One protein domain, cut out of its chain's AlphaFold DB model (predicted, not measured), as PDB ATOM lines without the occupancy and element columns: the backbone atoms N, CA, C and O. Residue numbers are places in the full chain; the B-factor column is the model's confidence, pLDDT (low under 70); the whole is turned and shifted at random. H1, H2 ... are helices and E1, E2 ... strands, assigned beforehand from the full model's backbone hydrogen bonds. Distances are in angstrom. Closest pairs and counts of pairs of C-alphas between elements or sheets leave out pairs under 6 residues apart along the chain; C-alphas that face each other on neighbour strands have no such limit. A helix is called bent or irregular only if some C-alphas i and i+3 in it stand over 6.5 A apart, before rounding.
ATOM      1  N   SER A   8       3.779 -42.663 -32.657       87.44
ATOM      2  CA  SER A   8       2.524 -43.042 -32.001       87.44
ATOM      3  C   SER A   8       1.497 -41.898 -31.975       87.44
ATOM      4  O   SER A   8       0.297 -42.144 -32.114       87.44
ATOM      5  N   GLN A   9       1.966 -40.650 -31.897       89.81
ATOM      6  CA  GLN A   9       1.141 -39.440 -31.822       89.81
ATOM      7  C   GLN A   9       0.869 -38.814 -33.194       89.81
ATOM      8  O   GLN A   9       0.059 -37.892 -33.311       89.81
ATOM      9  N   ARG A  10       1.547 -39.295 -34.240       91.56
ATOM     10  CA  ARG A  10       1.401 -38.769 -35.595       91.56
ATOM     11  C   ARG A  10       0.083 -39.234 -36.218       91.56
ATOM     12  O   ARG A  10      -0.246 -40.420 -36.182       91.56
ATOM     13  N   LEU A  11      -0.649 -38.298 -36.823       93.88
ATOM     14  CA  LEU A  11      -1.835 -38.607 -37.625       93.88
ATOM     15  C   LEU A  11      -1.443 -39.327 -38.930       93.88
ATOM     16  O   LEU A  11      -0.340 -39.094 -39.434       93.88
ATOM     17  N   PRO A  12      -2.330 -40.165 -39.498       95.25
ATOM     18  CA  PRO A  12      -2.133 -40.723 -40.832       95.25
ATOM     19  C   PRO A  12      -1.911 -39.639 -41.887       95.25
ATOM     20  O   PRO A  12      -2.601 -38.617 -41.903       95.25
ATOM     21  N   SER A  13      -0.960 -39.873 -42.786       96.06
ATOM     22  CA  SER A  13      -0.669 -38.969 -43.892       96.06
ATOM     23  C   SER A  13      -1.671 -39.157 -45.025       96.06
ATOM     24  O   SER A  13      -1.898 -40.271 -45.498       96.06
ATOM     25  N   CYS A  14      -2.204 -38.051 -45.542       94.19
ATOM     26  CA  CYS A  14      -3.053 -38.068 -46.738       94.19
ATOM     27  C   CYS A  14      -2.248 -38.153 -48.050       94.19
ATOM     28  O   CYS A  14      -2.823 -38.404 -49.105       94.19
ATOM     29  N   GLN A  15      -0.936 -37.903 -48.005       96.25
ATOM     30  CA  GLN A  15      -0.039 -37.888 -49.163       96.25
ATOM     31  C   GLN A  15       1.396 -38.229 -48.741       96.25
ATOM     32  O   GLN A  15       1.694 -38.315 -47.552       96.25
ATOM     33  N   TRP A  16       2.292 -38.383 -49.715       97.38
ATOM     34  CA  TRP A  16       3.722 -38.531 -49.457       97.38
ATOM     35  C   TRP A  16       4.308 -37.263 -48.830       97.38
ATOM     36  O   TRP A  16       4.110 -36.155 -49.328       97.38
ATOM     37  N   GLU A  17       5.070 -37.440 -47.759       97.44
ATOM     38  CA  GLU A  17       5.724 -36.371 -47.013       97.44
ATOM     39  C   GLU A  17       7.250 -36.490 -47.128       97.44
ATOM     40  O   GLU A  17       7.786 -37.602 -47.101       97.44
ATOM     41  N   PRO A  18       7.981 -35.371 -47.255       97.06
ATOM     42  CA  PRO A  18       9.433 -35.405 -47.312       97.06
ATOM     43  C   PRO A  18      10.019 -35.775 -45.944       97.06
ATOM     44  O   PRO A  18       9.677 -35.194 -44.913       97.06
ATOM     45  N   LEU A  19      10.955 -36.716 -45.948       96.56
ATOM     46  CA  LEU A  19      11.670 -37.223 -44.789       96.56
ATOM     47  C   LEU A  19      13.146 -36.826 -44.901       96.56
ATOM     48  O   LEU A  19      13.877 -37.335 -45.752       96.56
ATOM     49  N   SER A  20      13.575 -35.887 -44.058       95.25
ATOM     50  CA  SER A  20      14.958 -35.389 -44.033       95.25
ATOM     51  C   SER A  20      15.802 -36.181 -43.037       95.25
ATOM     52  O   SER A  20      15.370 -36.402 -41.908       95.25
ATOM     53  N   ILE A  21      17.010 -36.580 -43.439       94.31
ATOM     54  CA  ILE A  21      17.957 -37.297 -42.576       94.31
ATOM     55  C   ILE A  21      19.043 -36.323 -42.115       94.31
ATOM     56  O   ILE A  21      19.859 -35.875 -42.917       94.31
ATOM     57  N   ASP A  22      19.091 -36.034 -40.812       91.25
ATOM     58  CA  ASP A  22      19.991 -35.024 -40.225       91.25
ATOM     59  C   ASP A  22      21.476 -35.254 -40.553       91.25
ATOM     60  O   ASP A  22      22.240 -34.306 -40.733       91.25
ATOM     61  N   ARG A  23      21.895 -36.521 -40.658       90.88
ATOM     62  CA  ARG A  23      23.285 -36.897 -40.954       90.88
ATOM     63  C   ARG A  23      23.703 -36.595 -42.400       90.88
ATOM     64  O   ARG A  23      24.899 -36.501 -42.672       90.88
ATOM     65  N   LEU A  24      22.747 -36.462 -43.318       90.62
ATOM     66  CA  LEU A  24      22.975 -36.298 -44.754       90.62
ATOM     67  C   LEU A  24      22.172 -35.092 -45.272       90.62
ATOM     68  O   LEU A  24      21.120 -35.262 -45.890       90.62
ATOM     69  N   PRO A  25      22.643 -33.857 -45.021       89.31
ATOM     70  CA  PRO A  25      21.936 -32.658 -45.452       89.31
ATOM     71  C   PRO A  25      21.774 -32.632 -46.978       89.31
ATOM     72  O   PRO A  25      22.721 -32.882 -47.722       89.31
ATOM     73  N   GLY A  26      20.562 -32.319 -47.442       89.50
ATOM     74  CA  GLY A  26      20.199 -32.304 -48.866       89.50
ATOM     75  C   GLY A  26      19.638 -33.627 -49.393       89.50
ATOM     76  O   GLY A  26      19.086 -33.654 -50.490       89.50
ATOM     77  N   LEU A  27      19.715 -34.704 -48.609       92.25
ATOM     78  CA  LEU A  27      19.044 -35.959 -48.905       92.25
ATOM     79  C   LEU A  27      17.591 -35.916 -48.411       92.25
ATOM     80  O   LEU A  27      17.342 -35.718 -47.221       92.25
ATOM     81  N   VAL A  28      16.641 -36.155 -49.315       95.25
ATOM     82  CA  VAL A  28      15.211 -36.240 -48.992       95.25
ATOM     83  C   VAL A  28      14.682 -37.598 -49.432       95.25
ATOM     84  O   VAL A  28      14.773 -37.949 -50.607       95.25
ATOM     85  N   LEU A  29      14.136 -38.361 -48.488       96.62
ATOM     86  CA  LEU A  29      13.316 -39.539 -48.773       96.62
ATOM     87  C   LEU A  29      11.838 -39.136 -48.771       96.62
ATOM     88  O   LEU A  29      11.493 -38.058 -48.289       96.62
ATOM     89  N   TRP A  30      10.954 -39.992 -49.273       97.75
ATOM     90  CA  TRP A  30       9.510 -39.771 -49.181       97.75
ATOM     91  C   TRP A  30       8.891 -40.816 -48.271       97.75
ATOM     92  O   TRP A  30       9.177 -41.998 -48.419       97.75
ATOM     93  N   ALA A  31       8.046 -40.395 -47.339       97.75
ATOM     94  CA  ALA A  31       7.366 -41.274 -46.401       97.75
ATOM     95  C   ALA A  31       5.849 -41.091 -46.491       97.75
ATOM     96  O   ALA A  31       5.351 -39.972 -46.572       97.75
ATOM     97  N   TRP A  32       5.113 -42.196 -46.453       97.94
ATOM     98  CA  TRP A  32       3.669 -42.227 -46.280       97.94
ATOM     99  C   TRP A  32       3.387 -42.867 -44.924       97.94
ATOM    100  O   TRP A  32       3.602 -44.067 -44.737       97.94
ATOM    101  N   PHE A  33       2.963 -42.060 -43.951       96.94
ATOM    102  CA  PHE A  33       2.705 -42.538 -42.596       96.94
ATOM    103  C   PHE A  33       1.285 -43.090 -42.495       96.94
ATOM    104  O   PHE A  33       0.331 -42.407 -42.860       96.94
ATOM    105  N   ARG A  34       1.153 -44.318 -41.983       95.00
ATOM    106  CA  ARG A  34      -0.122 -45.023 -41.784       95.00
ATOM    107  C   ARG A  34      -1.038 -44.992 -43.019       95.00
ATOM    108  O   ARG A  34      -2.174 -44.525 -42.915       95.00
ATOM    109  N   PRO A  35      -0.561 -45.411 -44.210       95.50
ATOM    110  CA  PRO A  35      -1.440 -45.505 -45.370       95.50
ATOM    111  C   PRO A  35      -2.577 -46.490 -45.069       95.50
ATOM    112  O   PRO A  35      -2.422 -47.374 -44.233       95.50
ATOM    113  N   ALA A  36      -3.705 -46.382 -45.773       89.44
ATOM    114  CA  ALA A  36      -4.878 -47.227 -45.510       89.44
ATOM    115  C   ALA A  36      -4.567 -48.739 -45.547       89.44
ATOM    116  O   ALA A  36      -5.118 -49.497 -44.761       89.44
ATOM    117  N   ALA A  37      -3.633 -49.163 -46.408       85.12
ATOM    118  CA  ALA A  37      -3.182 -50.555 -46.506       85.12
ATOM    119  C   ALA A  37      -2.192 -50.985 -45.400       85.12
ATOM    120  O   ALA A  37      -1.846 -52.157 -45.300       85.12
ATOM    121  N   LEU A  38      -1.681 -50.043 -44.600       91.88
ATOM    122  CA  LEU A  38      -0.747 -50.297 -43.502       91.88
ATOM    123  C   LEU A  38      -0.991 -49.304 -42.343       91.88
ATOM    124  O   LEU A  38      -0.164 -48.411 -42.117       91.88
ATOM    125  N   PRO A  39      -2.101 -49.443 -41.592       91.88
ATOM    126  CA  PRO A  39      -2.481 -48.505 -40.526       91.88
ATOM    127  C   PRO A  39      -1.428 -48.381 -39.417       91.88
ATOM    128  O   PRO A  39      -1.237 -47.305 -38.851       91.88
ATOM    129  N   SER A  40      -0.696 -49.467 -39.163       93.69
ATOM    130  CA  SER A  40       0.355 -49.563 -38.143       93.69
ATOM    131  C   SER A  40       1.759 -49.590 -38.756       93.69
ATOM    132  O   SER A  40       2.637 -50.342 -38.328       93.69
ATOM    133  N   GLY A  41       1.992 -48.789 -39.800       95.19
ATOM    134  CA  GLY A  41       3.315 -48.702 -40.407       95.19
ATOM    135  C   GLY A  41       3.624 -47.413 -41.161       95.19
ATOM    136  O   GLY A  41       2.847 -46.459 -41.197       95.19
ATOM    137  N   VAL A  42       4.817 -47.384 -41.750       96.56
ATOM    138  CA  VAL A  42       5.302 -46.322 -42.636       96.56
ATOM    139  C   VAL A  42       5.832 -46.967 -43.906       96.56
ATOM    140  O   VAL A  42       6.627 -47.906 -43.845       96.56
ATOM    141  N   LEU A  43       5.413 -46.447 -45.057       97.00
ATOM    142  CA  LEU A  43       6.004 -46.785 -46.345       97.00
ATOM    143  C   LEU A  43       6.994 -45.689 -46.733       97.00
ATOM    144  O   LEU A  43       6.643 -44.513 -46.730       97.00
ATOM    145  N   ILE A  44       8.224 -46.060 -47.065       97.38
ATOM    146  CA  ILE A  44       9.297 -45.129 -47.410       97.38
ATOM    147  C   ILE A  44       9.772 -45.433 -48.824       97.38
ATOM    148  O   ILE A  44      10.118 -46.568 -49.137       97.38
ATOM    149  N   SER A  45       9.796 -44.411 -49.669       96.50
ATOM    150  CA  SER A  45      10.264 -44.478 -51.047       96.50
ATOM    151  C   SER A  45      11.609 -43.769 -51.174       96.50
ATOM    152  O   SER A  45      11.769 -42.616 -50.753       96.50
ATOM    153  N   ILE A  46      12.588 -44.477 -51.737       95.25
ATOM    154  CA  ILE A  46      13.917 -43.950 -52.035       95.25
ATOM    155  C   ILE A  46      13.905 -43.399 -53.470       95.25
ATOM    156  O   ILE A  46      13.647 -44.163 -54.404       95.25
ATOM    157  N   PRO A  47      14.217 -42.106 -53.670       94.19
ATOM    158  CA  PRO A  47      14.328 -41.518 -55.000       94.19
ATOM    159  C   PRO A  47      15.257 -42.315 -55.937       94.19
ATOM    160  O   PRO A  47      16.352 -42.716 -55.521       94.19
ATOM    161  N   PRO A  48      14.865 -42.538 -57.205       89.75
ATOM    162  CA  PRO A  48      15.632 -43.354 -58.146       89.75
ATOM    163  C   PRO A  48      17.026 -42.785 -58.443       89.75
ATOM    164  O   PRO A  48      17.945 -43.544 -58.751       89.75
ATOM    165  N   GLU A  49      17.223 -41.474 -58.297       90.00
ATOM    166  CA  GLU A  49      18.512 -40.802 -58.479       90.00
ATOM    167  C   GLU A  49      19.555 -41.306 -57.472       90.00
ATOM    168  O   GLU A  49      20.730 -41.467 -57.808       90.00
ATOM    169  N   LEU A  50      19.119 -41.624 -56.251       87.88
ATOM    170  CA  LEU A  50      19.980 -42.194 -55.214       87.88
ATOM    171  C   LEU A  50      20.308 -43.656 -55.500       87.88
ATOM    172  O   LEU A  50      21.415 -44.107 -55.216       87.88
ATOM    173  N   VAL A  51      19.349 -44.390 -56.070       87.19
ATOM    174  CA  VAL A  51      19.526 -45.796 -56.448       87.19
ATOM    175  C   VAL A  51      20.545 -45.914 -57.581       87.19
ATOM    176  O   VAL A  51      21.440 -46.753 -57.520       87.19
ATOM    177  N   ALA A  52      20.452 -45.046 -58.592       85.50
ATOM    178  CA  ALA A  52      21.355 -45.045 -59.743       85.50
ATOM    179  C   ALA A  52      22.796 -44.639 -59.379       85.50
ATOM    180  O   ALA A  52      23.746 -45.108 -60.005       85.50
ATOM    181  N   GLY A  53      22.965 -43.778 -58.371       80.81
ATOM    182  CA  GLY A  53      24.264 -43.239 -57.969       80.81
ATOM    183  C   GLY A  53      25.113 -44.144 -57.070       80.81
ATOM    184  O   GLY A  53      26.286 -43.830 -56.868       80.81
ATOM    185  N   SER A  54      24.568 -45.241 -56.525       79.06
ATOM    186  CA  SER A  54      25.241 -45.997 -55.458       79.06
ATOM    187  C   SER A  54      25.313 -47.514 -55.697       79.06
ATOM    188  O   SER A  54      24.553 -48.284 -55.106       79.06
ATOM    189  N   PRO A  55      26.271 -47.995 -56.517       73.31
ATOM    190  CA  PRO A  55      26.410 -49.422 -56.823       73.31
ATOM    191  C   PRO A  55      26.844 -50.284 -55.623       73.31
ATOM    192  O   PRO A  55      26.714 -51.504 -55.673       73.31
ATOM    193  N   VAL A  56      27.358 -49.672 -54.548       79.31
ATOM    194  CA  VAL A  56      27.903 -50.368 -53.361       79.31
ATOM    195  C   VAL A  56      26.910 -50.379 -52.181       79.31
ATOM    196  O   VAL A  56      27.203 -50.944 -51.132       79.31
ATOM    197  N   GLY A  57      25.711 -49.808 -52.346       80.38
ATOM    198  CA  GLY A  57      24.709 -49.653 -51.280       80.38
ATOM    199  C   GLY A  57      24.551 -48.203 -50.829       80.38
ATOM    200  O   GLY A  57      25.309 -47.330 -51.244       80.38
ATOM    201  N   PHE A  58      23.542 -47.907 -50.016       84.81
ATOM    202  CA  PHE A  58      23.228 -46.525 -49.639       84.81
ATOM    203  C   PHE A  58      24.013 -46.111 -48.399       84.81
ATOM    204  O   PHE A  58      24.044 -46.876 -47.442       84.81
ATOM    205  N   PRO A  59      24.553 -44.880 -48.319       88.75
ATOM    206  CA  PRO A  59      25.232 -44.382 -47.117       88.75
ATOM    207  C   PRO A  59      24.276 -44.113 -45.935       88.75
ATOM    208  O   PRO A  59      24.663 -43.479 -44.958       88.75
ATOM    209  N   ILE A  60      23.026 -44.561 -46.044       93.38
ATOM    210  CA  ILE A  60      21.952 -44.400 -45.073       93.38
ATOM    211  C   ILE A  60      21.779 -45.747 -44.383       93.38
ATOM    212  O   ILE A  60      21.685 -46.770 -45.062       93.38
ATOM    213  N   SER A  61      21.728 -45.755 -43.056       93.62
ATOM    214  CA  SER A  61      21.367 -46.943 -42.284       93.62
ATOM    215  C   SER A  61      19.872 -46.965 -41.967       93.62
ATOM    216  O   SER A  61      19.192 -45.936 -42.008       93.62
ATOM    217  N   LEU A  62      19.341 -48.130 -41.596       93.19
ATOM    218  CA  LEU A  62      17.959 -48.215 -41.121       93.19
ATOM    219  C   LEU A  62      17.753 -47.382 -39.837       93.19
ATOM    220  O   LEU A  62      16.677 -46.824 -39.652       93.19
ATOM    221  N   ALA A  63      18.778 -47.222 -38.990       92.50
ATOM    222  CA  ALA A  63      18.742 -46.343 -37.818       92.50
ATOM    223  C   ALA A  63      18.496 -44.879 -38.196       92.50
ATOM    224  O   ALA A  63      17.702 -44.206 -37.544       92.50
ATOM    225  N   ASP A  64      19.155 -44.401 -39.256       94.19
ATOM    226  CA  ASP A  64      18.992 -43.029 -39.738       94.19
ATOM    227  C   ASP A  64      17.553 -42.798 -40.229       94.19
ATOM    228  O   ASP A  64      16.950 -41.766 -39.939       94.19
ATOM    229  N   ILE A  65      16.978 -43.791 -40.918       94.81
ATOM    230  CA  ILE A  65      15.597 -43.753 -41.417       94.81
ATOM    231  C   ILE A  65      14.588 -43.794 -40.266       94.81
ATOM    232  O   ILE A  65      13.668 -42.979 -40.235       94.81
ATOM    233  N   LEU A  66      14.762 -44.712 -39.311       93.50
ATOM    234  CA  LEU A  66      13.899 -44.827 -38.131       93.50
ATOM    235  C   LEU A  66      13.940 -43.544 -37.291       93.50
ATOM    236  O   LEU A  66      12.892 -43.027 -36.906       93.50
ATOM    237  N   GLY A  67      15.136 -42.987 -37.081       93.38
ATOM    238  CA  GLY A  67      15.329 -41.722 -36.378       93.38
ATOM    239  C   GLY A  67      14.643 -40.549 -37.080       93.38
ATOM    240  O   GLY A  67      13.920 -39.794 -36.434       93.38
ATOM    241  N   ALA A  68      14.797 -40.436 -38.403       94.44
ATOM    242  CA  ALA A  68      14.123 -39.406 -39.193       94.44
ATOM    243  C   ALA A  68      12.590 -39.557 -39.165       94.44
ATOM    244  O   ALA A  68      11.867 -38.562 -39.130       94.44
ATOM    245  N   ALA A  69      12.085 -40.797 -39.162       94.88
ATOM    246  CA  ALA A  69      10.656 -41.102 -39.124       94.88
ATOM    247  C   ALA A  69      10.022 -40.940 -37.731       94.88
ATOM    248  O   ALA A  69       8.798 -41.016 -37.619       94.88
ATOM    249  N   GLY A  70      10.824 -40.717 -36.682       93.88
ATOM    250  CA  GLY A  70      10.344 -40.656 -35.299       93.88
ATOM    251  C   GLY A  70       9.925 -42.020 -34.738       93.88
ATOM    252  O   GLY A  70       9.103 -42.083 -33.827       93.88
ATOM    253  N   VAL A  71      10.460 -43.111 -35.297       92.00
ATOM    254  CA  VAL A  71      10.178 -44.487 -34.871       92.00
ATOM    255  C   VAL A  71      11.293 -44.954 -33.943       92.00
ATOM    256  O   VAL A  71      12.453 -45.062 -34.346       92.00
ATOM    257  N   PHE A  72      10.955 -45.277 -32.697       89.00
ATOM    258  CA  PHE A  72      11.942 -45.808 -31.762       89.00
ATOM    259  C   PHE A  72      12.238 -47.291 -32.053       89.00
ATOM    260  O   PHE A  72      11.320 -48.046 -32.382       89.00
ATOM    261  N   PRO A  73      13.484 -47.773 -31.853       83.06
ATOM    262  CA  PRO A  73      13.841 -49.177 -32.078       83.06
ATOM    263  C   PRO A  73      12.992 -50.200 -31.303       83.06
ATOM    264  O   PRO A  73      12.928 -51.362 -31.674       83.06
ATOM    265  N   GLN A  74      12.348 -49.779 -30.215       84.56
ATOM    266  CA  GLN A  74      11.489 -50.630 -29.386       84.56
ATOM    267  C   GLN A  74      10.055 -50.738 -29.925       84.56
ATOM    268  O   GLN A  74       9.323 -51.639 -29.532       84.56
ATOM    269  N   GLN A  75       9.642 -49.814 -30.798       86.19
ATOM    270  CA  GLN A  75       8.283 -49.742 -31.335       86.19
ATOM    271  C   GLN A  75       8.127 -50.514 -32.646       86.19
ATOM    272  O   GLN A  75       7.011 -50.898 -32.986       86.19
ATOM    273  N   PHE A  76       9.205 -50.745 -33.403       86.44
ATOM    274  CA  PHE A  76       9.097 -51.434 -34.689       86.44
ATOM    275  C   PHE A  76       9.053 -52.960 -34.518       86.44
ATOM    276  O   PHE A  76       9.808 -53.542 -33.741       86.44
ATOM    277  N   GLN A  77       8.159 -53.605 -35.262       89.94
ATOM    278  CA  GLN A  77       7.887 -55.043 -35.233       89.94
ATOM    279  C   GLN A  77       8.562 -55.777 -36.393       89.94
ATOM    280  O   GLN A  77       9.005 -56.914 -36.237       89.94
ATOM    281  N   ALA A  78       8.607 -55.162 -37.571       92.38
ATOM    282  CA  ALA A  78       9.211 -55.745 -38.759       92.38
ATOM    283  C   ALA A  78       9.592 -54.647 -39.752       92.38
ATOM    284  O   ALA A  78       8.974 -53.584 -39.795       92.38
ATOM    285  N   VAL A  79      10.600 -54.926 -40.571       93.31
ATOM    286  CA  VAL A  79      10.964 -54.091 -41.715       93.31
ATOM    287  C   VAL A  79      10.966 -54.965 -42.953       93.31
ATOM    288  O   VAL A  79      11.608 -56.013 -42.952       93.31
ATOM    289  N   ALA A  80      10.266 -54.546 -44.004       93.31
ATOM    290  CA  ALA A  80      10.415 -55.121 -45.327       93.31
ATOM    291  C   ALA A  80      11.245 -54.183 -46.203       93.31
ATOM    292  O   ALA A  80      10.976 -52.993 -46.296       93.31
ATOM    293  N   LEU A  81      12.270 -54.714 -46.844       91.88
ATOM    294  CA  LEU A  81      13.255 -53.956 -47.610       91.88
ATOM    295  C   LEU A  81      13.580 -54.729 -48.891       91.88
ATOM    296  O   LEU A  81      14.031 -55.871 -48.869       91.88
ATOM    297  N   PHE A  82      13.250 -54.127 -50.032       87.69
ATOM    298  CA  PHE A  82      13.426 -54.737 -51.358       87.69
ATOM    299  C   PHE A  82      12.806 -56.146 -51.490       87.69
ATOM    300  O   PHE A  82      13.339 -57.015 -52.178       87.69
ATOM    301  N   GLY A  83      11.678 -56.381 -50.810       82.38
ATOM    302  CA  GLY A  83      10.933 -57.645 -50.839       82.38
ATOM    303  C   GLY A  83      11.366 -58.700 -49.812       82.38
ATOM    304  O   GLY A  83      10.658 -59.692 -49.650       82.38
ATOM    305  N   GLY A  84      12.473 -58.500 -49.089       86.19
ATOM    306  CA  GLY A  84      12.786 -59.286 -47.889       86.19
ATOM    307  C   GLY A  84      12.024 -58.759 -46.672       86.19
ATOM    308  O   GLY A  84      11.645 -57.593 -46.664       86.19
ATOM    309  N   ILE A  85      11.803 -59.591 -45.648       87.75
ATOM    310  CA  ILE A  85      11.198 -59.189 -44.364       87.75
ATOM    311  C   ILE A  85      12.160 -59.566 -43.234       87.75
ATOM    312  O   ILE A  85      12.592 -60.715 -43.146       87.75
ATOM    313  N   TRP A  86      12.456 -58.611 -42.356       86.56
ATOM    314  CA  TRP A  86      13.344 -58.754 -41.204       86.56
ATOM    315  C   TRP A  86      12.608 -58.413 -39.908       86.56
ATOM    316  O   TRP A  86      11.854 -57.441 -39.855       86.56
ATOM    317  N   GLN A  87      12.851 -59.194 -38.851       85.12
ATOM    318  CA  GLN A  87      12.258 -58.996 -37.525       85.12
ATOM    319  C   GLN A  87      13.328 -58.615 -36.474       85.12
ATOM    320  O   GLN A  87      14.412 -59.205 -36.491       85.12
ATOM    321  N   PRO A  88      13.022 -57.690 -35.534       69.56
ATOM    322  CA  PRO A  88      13.880 -57.206 -34.443       69.56
ATOM    323  C   PRO A  88      14.601 -58.293 -33.643       69.56
ATOM    324  O   PRO A  88      15.748 -58.110 -33.249       69.56
ATOM    325  N   ALA A  89      13.933 -59.423 -33.403       68.38
ATOM    326  CA  ALA A  89      14.405 -60.439 -32.466       68.38
ATOM    327  C   ALA A  89      15.624 -61.241 -32.958       68.38
ATOM    328  O   ALA A  89      16.310 -61.831 -32.133       68.38
ATOM    329  N   ALA A  90      15.908 -61.265 -34.267       57.78
ATOM    330  CA  ALA A  90      16.874 -62.214 -34.822       57.78
ATOM    331  C   ALA A  90      18.304 -61.653 -34.987       57.78
ATOM    332  O   ALA A  90      19.256 -62.314 -34.597       57.78
ATOM    333  N   VAL A  91      18.527 -60.460 -35.565       52.47
ATOM    334  CA  VAL A  91      19.905 -60.013 -35.943       52.47
ATOM    335  C   VAL A  91      20.048 -58.476 -36.040       52.47
ATOM    336  O   VAL A  91      20.767 -57.923 -36.873       52.47
ATOM    337  N   VAL A  92      19.309 -57.720 -35.233       59.44
ATOM    338  CA  VAL A  92      18.972 -56.333 -35.604       59.44
ATOM    339  C   VAL A  92      19.980 -55.262 -35.199       59.44
ATOM    340  O   VAL A  92      20.060 -54.245 -35.882       59.44
ATOM    341  N   ALA A  93      20.840 -55.486 -34.203       66.56
ATOM    342  CA  ALA A  93      21.822 -54.467 -33.813       66.56
ATOM    343  C   ALA A  93      22.804 -54.114 -34.954       66.56
ATOM    344  O   ALA A  93      23.097 -52.938 -35.191       66.56
ATOM    345  N   ALA A  94      23.275 -55.121 -35.700       74.62
ATOM    346  CA  ALA A  94      24.156 -54.902 -36.843       74.62
ATOM    347  C   ALA A  94      23.378 -54.328 -38.036       74.62
ATOM    348  O   ALA A  94      23.757 -53.293 -38.572       74.62
ATOM    349  N   PHE A  95      22.243 -54.931 -38.403       81.06
ATOM    350  CA  PHE A  95      21.473 -54.496 -39.573       81.06
ATOM    351  C   PHE A  95      20.951 -53.057 -39.457       81.06
ATOM    352  O   PHE A  95      20.952 -52.318 -40.434       81.06
ATOM    353  N   VAL A  96      20.556 -52.633 -38.253       85.69
ATOM    354  CA  VAL A  96      20.042 -51.277 -38.018       85.69
ATOM    355  C   VAL A  96      21.118 -50.219 -38.219       85.69
ATOM    356  O   VAL A  96      20.824 -49.141 -38.725       85.69
ATOM    357  N   THR A  97      22.363 -50.525 -37.865       89.56
ATOM    358  CA  THR A  97      23.475 -49.566 -37.921       89.56
ATOM    359  C   THR A  97      24.273 -49.629 -39.220       89.56
ATOM    360  O   THR A  97      25.028 -48.704 -39.517       89.56
ATOM    361  N   HIS A  98      24.130 -50.706 -39.993       90.38
ATOM    362  CA  HIS A  98      24.852 -50.878 -41.248       90.38
ATOM    363  C   HIS A  98      24.178 -50.110 -42.397       90.38
ATOM    364  O   HIS A  98      22.956 -49.935 -42.396       90.38
ATOM    365  N   PRO A  99      24.969 -49.644 -43.382       92.69
ATOM    366  CA  PRO A  99      24.448 -49.072 -44.619       92.69
ATOM    367  C   PRO A  99      23.442 -50.022 -45.281       92.69
ATOM    368  O   PRO A  99      23.664 -51.237 -45.307       92.69
ATOM    369  N   LEU A 100      22.347 -49.484 -45.823       92.56
ATOM    370  CA  LEU A 100      21.370 -50.305 -46.527       92.56
ATOM    371  C   LEU A 100      22.012 -50.981 -47.751       92.56
ATOM    372  O   LEU A 100      22.788 -50.338 -48.472       92.56
ATOM    373  N   PRO A 101      21.670 -52.252 -48.031       91.88
ATOM    374  CA  PRO A 101      22.180 -52.945 -49.206       91.88
ATOM    375  C   PRO A 101      21.712 -52.254 -50.502       91.88
ATOM    376  O   PRO A 101      20.757 -51.475 -50.483       91.88
ATOM    377  N   PRO A 102      22.364 -52.509 -51.648       92.31
ATOM    378  CA  PRO A 102      21.894 -51.992 -52.929       92.31
ATOM    379  C   PRO A 102      20.531 -52.597 -53.308       92.31
ATOM    380  O   PRO A 102      20.239 -53.751 -52.987       92.31
ATOM    381  N   VAL A 103      19.707 -51.826 -54.025       91.81
ATOM    382  CA  VAL A 103      18.424 -52.315 -54.559       91.81
ATOM    383  C   VAL A 103      18.709 -53.377 -55.629       91.81
ATOM    384  O   VAL A 103      19.506 -53.115 -56.536       91.81
ATOM    385  N   PRO A 104      18.072 -54.560 -55.581       89.88
ATOM    386  CA  PRO A 104      18.162 -55.547 -56.652       89.88
ATOM    387  C   PRO A 104      17.747 -54.955 -58.004       89.88
ATOM    388  O   PRO A 104      16.837 -54.127 -58.077       89.88
ATOM    389  N   GLN A 105      18.376 -55.400 -59.095       87.19
ATOM    390  CA  GLN A 105      18.030 -54.927 -60.440       87.19
ATOM    391  C   GLN A 105      16.545 -55.178 -60.745       87.19
ATOM    392  O   GLN A 105      16.059 -56.299 -60.617       87.19
ATOM    393  N   GLY A 106      15.827 -54.121 -61.137       85.69
ATOM    394  CA  GLY A 106      14.385 -54.169 -61.408       85.69
ATOM    395  C   GLY A 106      13.490 -54.191 -60.161       85.69
ATOM    396  O   GLY A 106      12.268 -54.229 -60.298       85.69
ATOM    397  N   GLY A 107      14.064 -54.156 -58.955       86.81
ATOM    398  CA  GLY A 107      13.324 -54.034 -57.702       86.81
ATOM    399  C   GLY A 107      12.808 -52.614 -57.462       86.81
ATOM    400  O   GLY A 107      13.369 -51.635 -57.954       86.81
ATOM    401  N   ARG A 108      11.737 -52.494 -56.670       90.62
ATOM    402  CA  ARG A 108      11.277 -51.197 -56.159       90.62
ATOM    403  C   ARG A 108      12.125 -50.790 -54.960       90.62
ATOM    404  O   ARG A 108      12.373 -51.604 -54.072       90.62
ATOM    405  N   ALA A 109      12.536 -49.529 -54.926       93.12
ATOM    406  CA  ALA A 109      13.315 -48.958 -53.834       93.12
ATOM    407  C   ALA A 109      12.395 -48.489 -52.691       93.12
ATOM    408  O   ALA A 109      12.406 -47.328 -52.291       93.12
ATOM    409  N   GLU A 110      11.556 -49.407 -52.213       95.50
ATOM    410  CA  GLU A 110      10.575 -49.169 -51.156       95.50
ATOM    411  C   GLU A 110      10.978 -49.929 -49.887       95.50
ATOM    412  O   GLU A 110      11.461 -51.068 -49.940       95.50
ATOM    413  N   ILE A 111      10.779 -49.277 -48.744       95.44
ATOM    414  CA  ILE A 111      10.984 -49.829 -47.408       95.44
ATOM    415  C   ILE A 111       9.656 -49.734 -46.663       95.44
ATOM    416  O   ILE A 111       9.081 -48.656 -46.532       95.44
ATOM    417  N   LEU A 112       9.182 -50.863 -46.157       96.19
ATOM    418  CA  LEU A 112       8.013 -50.966 -45.297       96.19
ATOM    419  C   LEU A 112       8.483 -51.097 -43.853       96.19
ATOM    420  O   LEU A 112       9.294 -51.971 -43.555       96.19
ATOM    421  N   ILE A 113       7.970 -50.278 -42.949       95.19
ATOM    422  CA  ILE A 113       8.267 -50.378 -41.520       95.19
ATOM    423  C   ILE A 113       6.946 -50.597 -40.796       95.19
ATOM    424  O   ILE A 113       6.103 -49.706 -40.788       95.19
ATOM    425  N   SER A 114       6.769 -51.768 -40.194       94.00
ATOM    426  CA  SER A 114       5.617 -52.087 -39.350       94.00
ATOM    427  C   SER A 114       5.992 -51.867 -37.892       94.00
ATOM    428  O   SER A 114       7.069 -52.288 -37.456       94.00
ATOM    429  N   PHE A 115       5.114 -51.234 -37.128       91.19
ATOM    430  CA  PHE A 115       5.277 -51.028 -35.695       91.19
ATOM    431  C   PHE A 115       4.167 -51.713 -34.911       91.19
ATOM    432  O   PHE A 115       3.093 -51.993 -35.437       91.19
ATOM    433  N   PHE A 116       4.448 -52.008 -33.644       86.62
ATOM    434  CA  PHE A 116       3.431 -52.512 -32.737       86.62
ATOM    435  C   PHE A 116       2.366 -51.440 -32.558       86.62
ATOM    436  O   PHE A 116       2.666 -50.315 -32.147       86.62
TER     437      PHE A 116
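AT A GLANCE: This is residues 8 to 116 of the 363 residues of an uncharacterized protein of Planctomycetes bacterium (UniProt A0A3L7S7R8). One strongly twisted sheet of six antiparallel strands curls round a single short helix, H2, which packs on it mostly by way of E1 and E7. The irregular helix H3 meets H2 crosswise and only grazes the sheet near E5 and E6, while the small helix H1 and the short strand E4 follow E3 along the chain and lie off the sheet. The printed part has 109 residues with three named helices and seven named strands, in the order E1 E2 E3 H1 E4 H2 E5 E6 H3 E7; the sheet runs E1, E2, E3, E7, E5, E6, and the class is mixed, helices and strands. The whole is compact, with a radius of gyration of the C-alphas of 13.1 A, and rounded, with spans of 36 by 32 by 27 A.

IN THESE COORDINATES: Begin with the sheet and find C-alpha 17 at (5.724, -36.371, -47.013), where E1, residues 17 to 20, starts. Next come E2, residues 28 to 33, 15.4 A from first to last C-alpha, and E3, residues 41 to 45, 13.4 A. Further along the ATOM lines you meet E5, residues 76 to 81, 13.8 A, and E6, residues 84 to 86. E7, residues 110 to 115, is 16.4 A long and ends at C-alpha 115 at (5.277, -51.028, -35.695). Outside the sheet, look for H1 at residues 48 to 53 and for E4 at residues 58 to 61. H2, residues 62 to 69, starts at C-alpha 62 at (17.959, -48.215, -41.121) and is 10.4 A long. H3, residues 88 to 97, is 12.7 A long and irregular: C-alphas 90 and 93 are 9.2 A apart.

HOW THE PARTS SIT: Start at the edge strand E1, which makes a hairpin with E2; N 19 and O 29 are 2.8 A apart, within hydrogen-bond range. E2 and E3 form another hairpin, with N 32 and O 43 at 2.8 A, and E1, E2 and E3 together are a meander, each strand the antiparallel neighbour of the one before. Beside E3 look for E7, antiparallel at 165 degrees, with N 42 and O 113 at 2.8 A. E7 has E5 as its other neighbour, with N 112 and O 80 at 2.8 A. E5 and the edge strand E6 are a hairpin, with N 86 and O 79 at 2.8 A. E6, H3 and E7 form a split strand-helix-strand unit, two strands running the same way with E5 between them in the sheet; its crossover is right-handed. H2 is on the sheet, which curls round it; the closest C-alphas of E1 and H2 are those of Ser 20 and Ala 68, 6.3 A apart. H3 is on the sheet but only grazes it, with its residues 88 to 95. H2 and H3 touch, about perpendicular at 87 degrees, closest at the C-alphas of Leu 62 and Val 96, 4.8 A. E4 pairs with no named strand, and it meets H2 only through their link. H1 is not on the sheet and is apart from H2 and H3. In H1 and H2 every O i to N i+4 pair is within hydrogen-bond range; in H3 1 of 6 is, beside 2 of 7 O i to N i+3 pairs.

THE WHOLE: The two C-alphas farthest apart are those of Gln 9 and Pro 55, at 36.9 A. The printed part has no cut. The link from H3 to E7, residues 98 to 109, is long. The mean pLDDT of the printed part is 89.4; look at residues 88 to 93, in H3, for the values under 70.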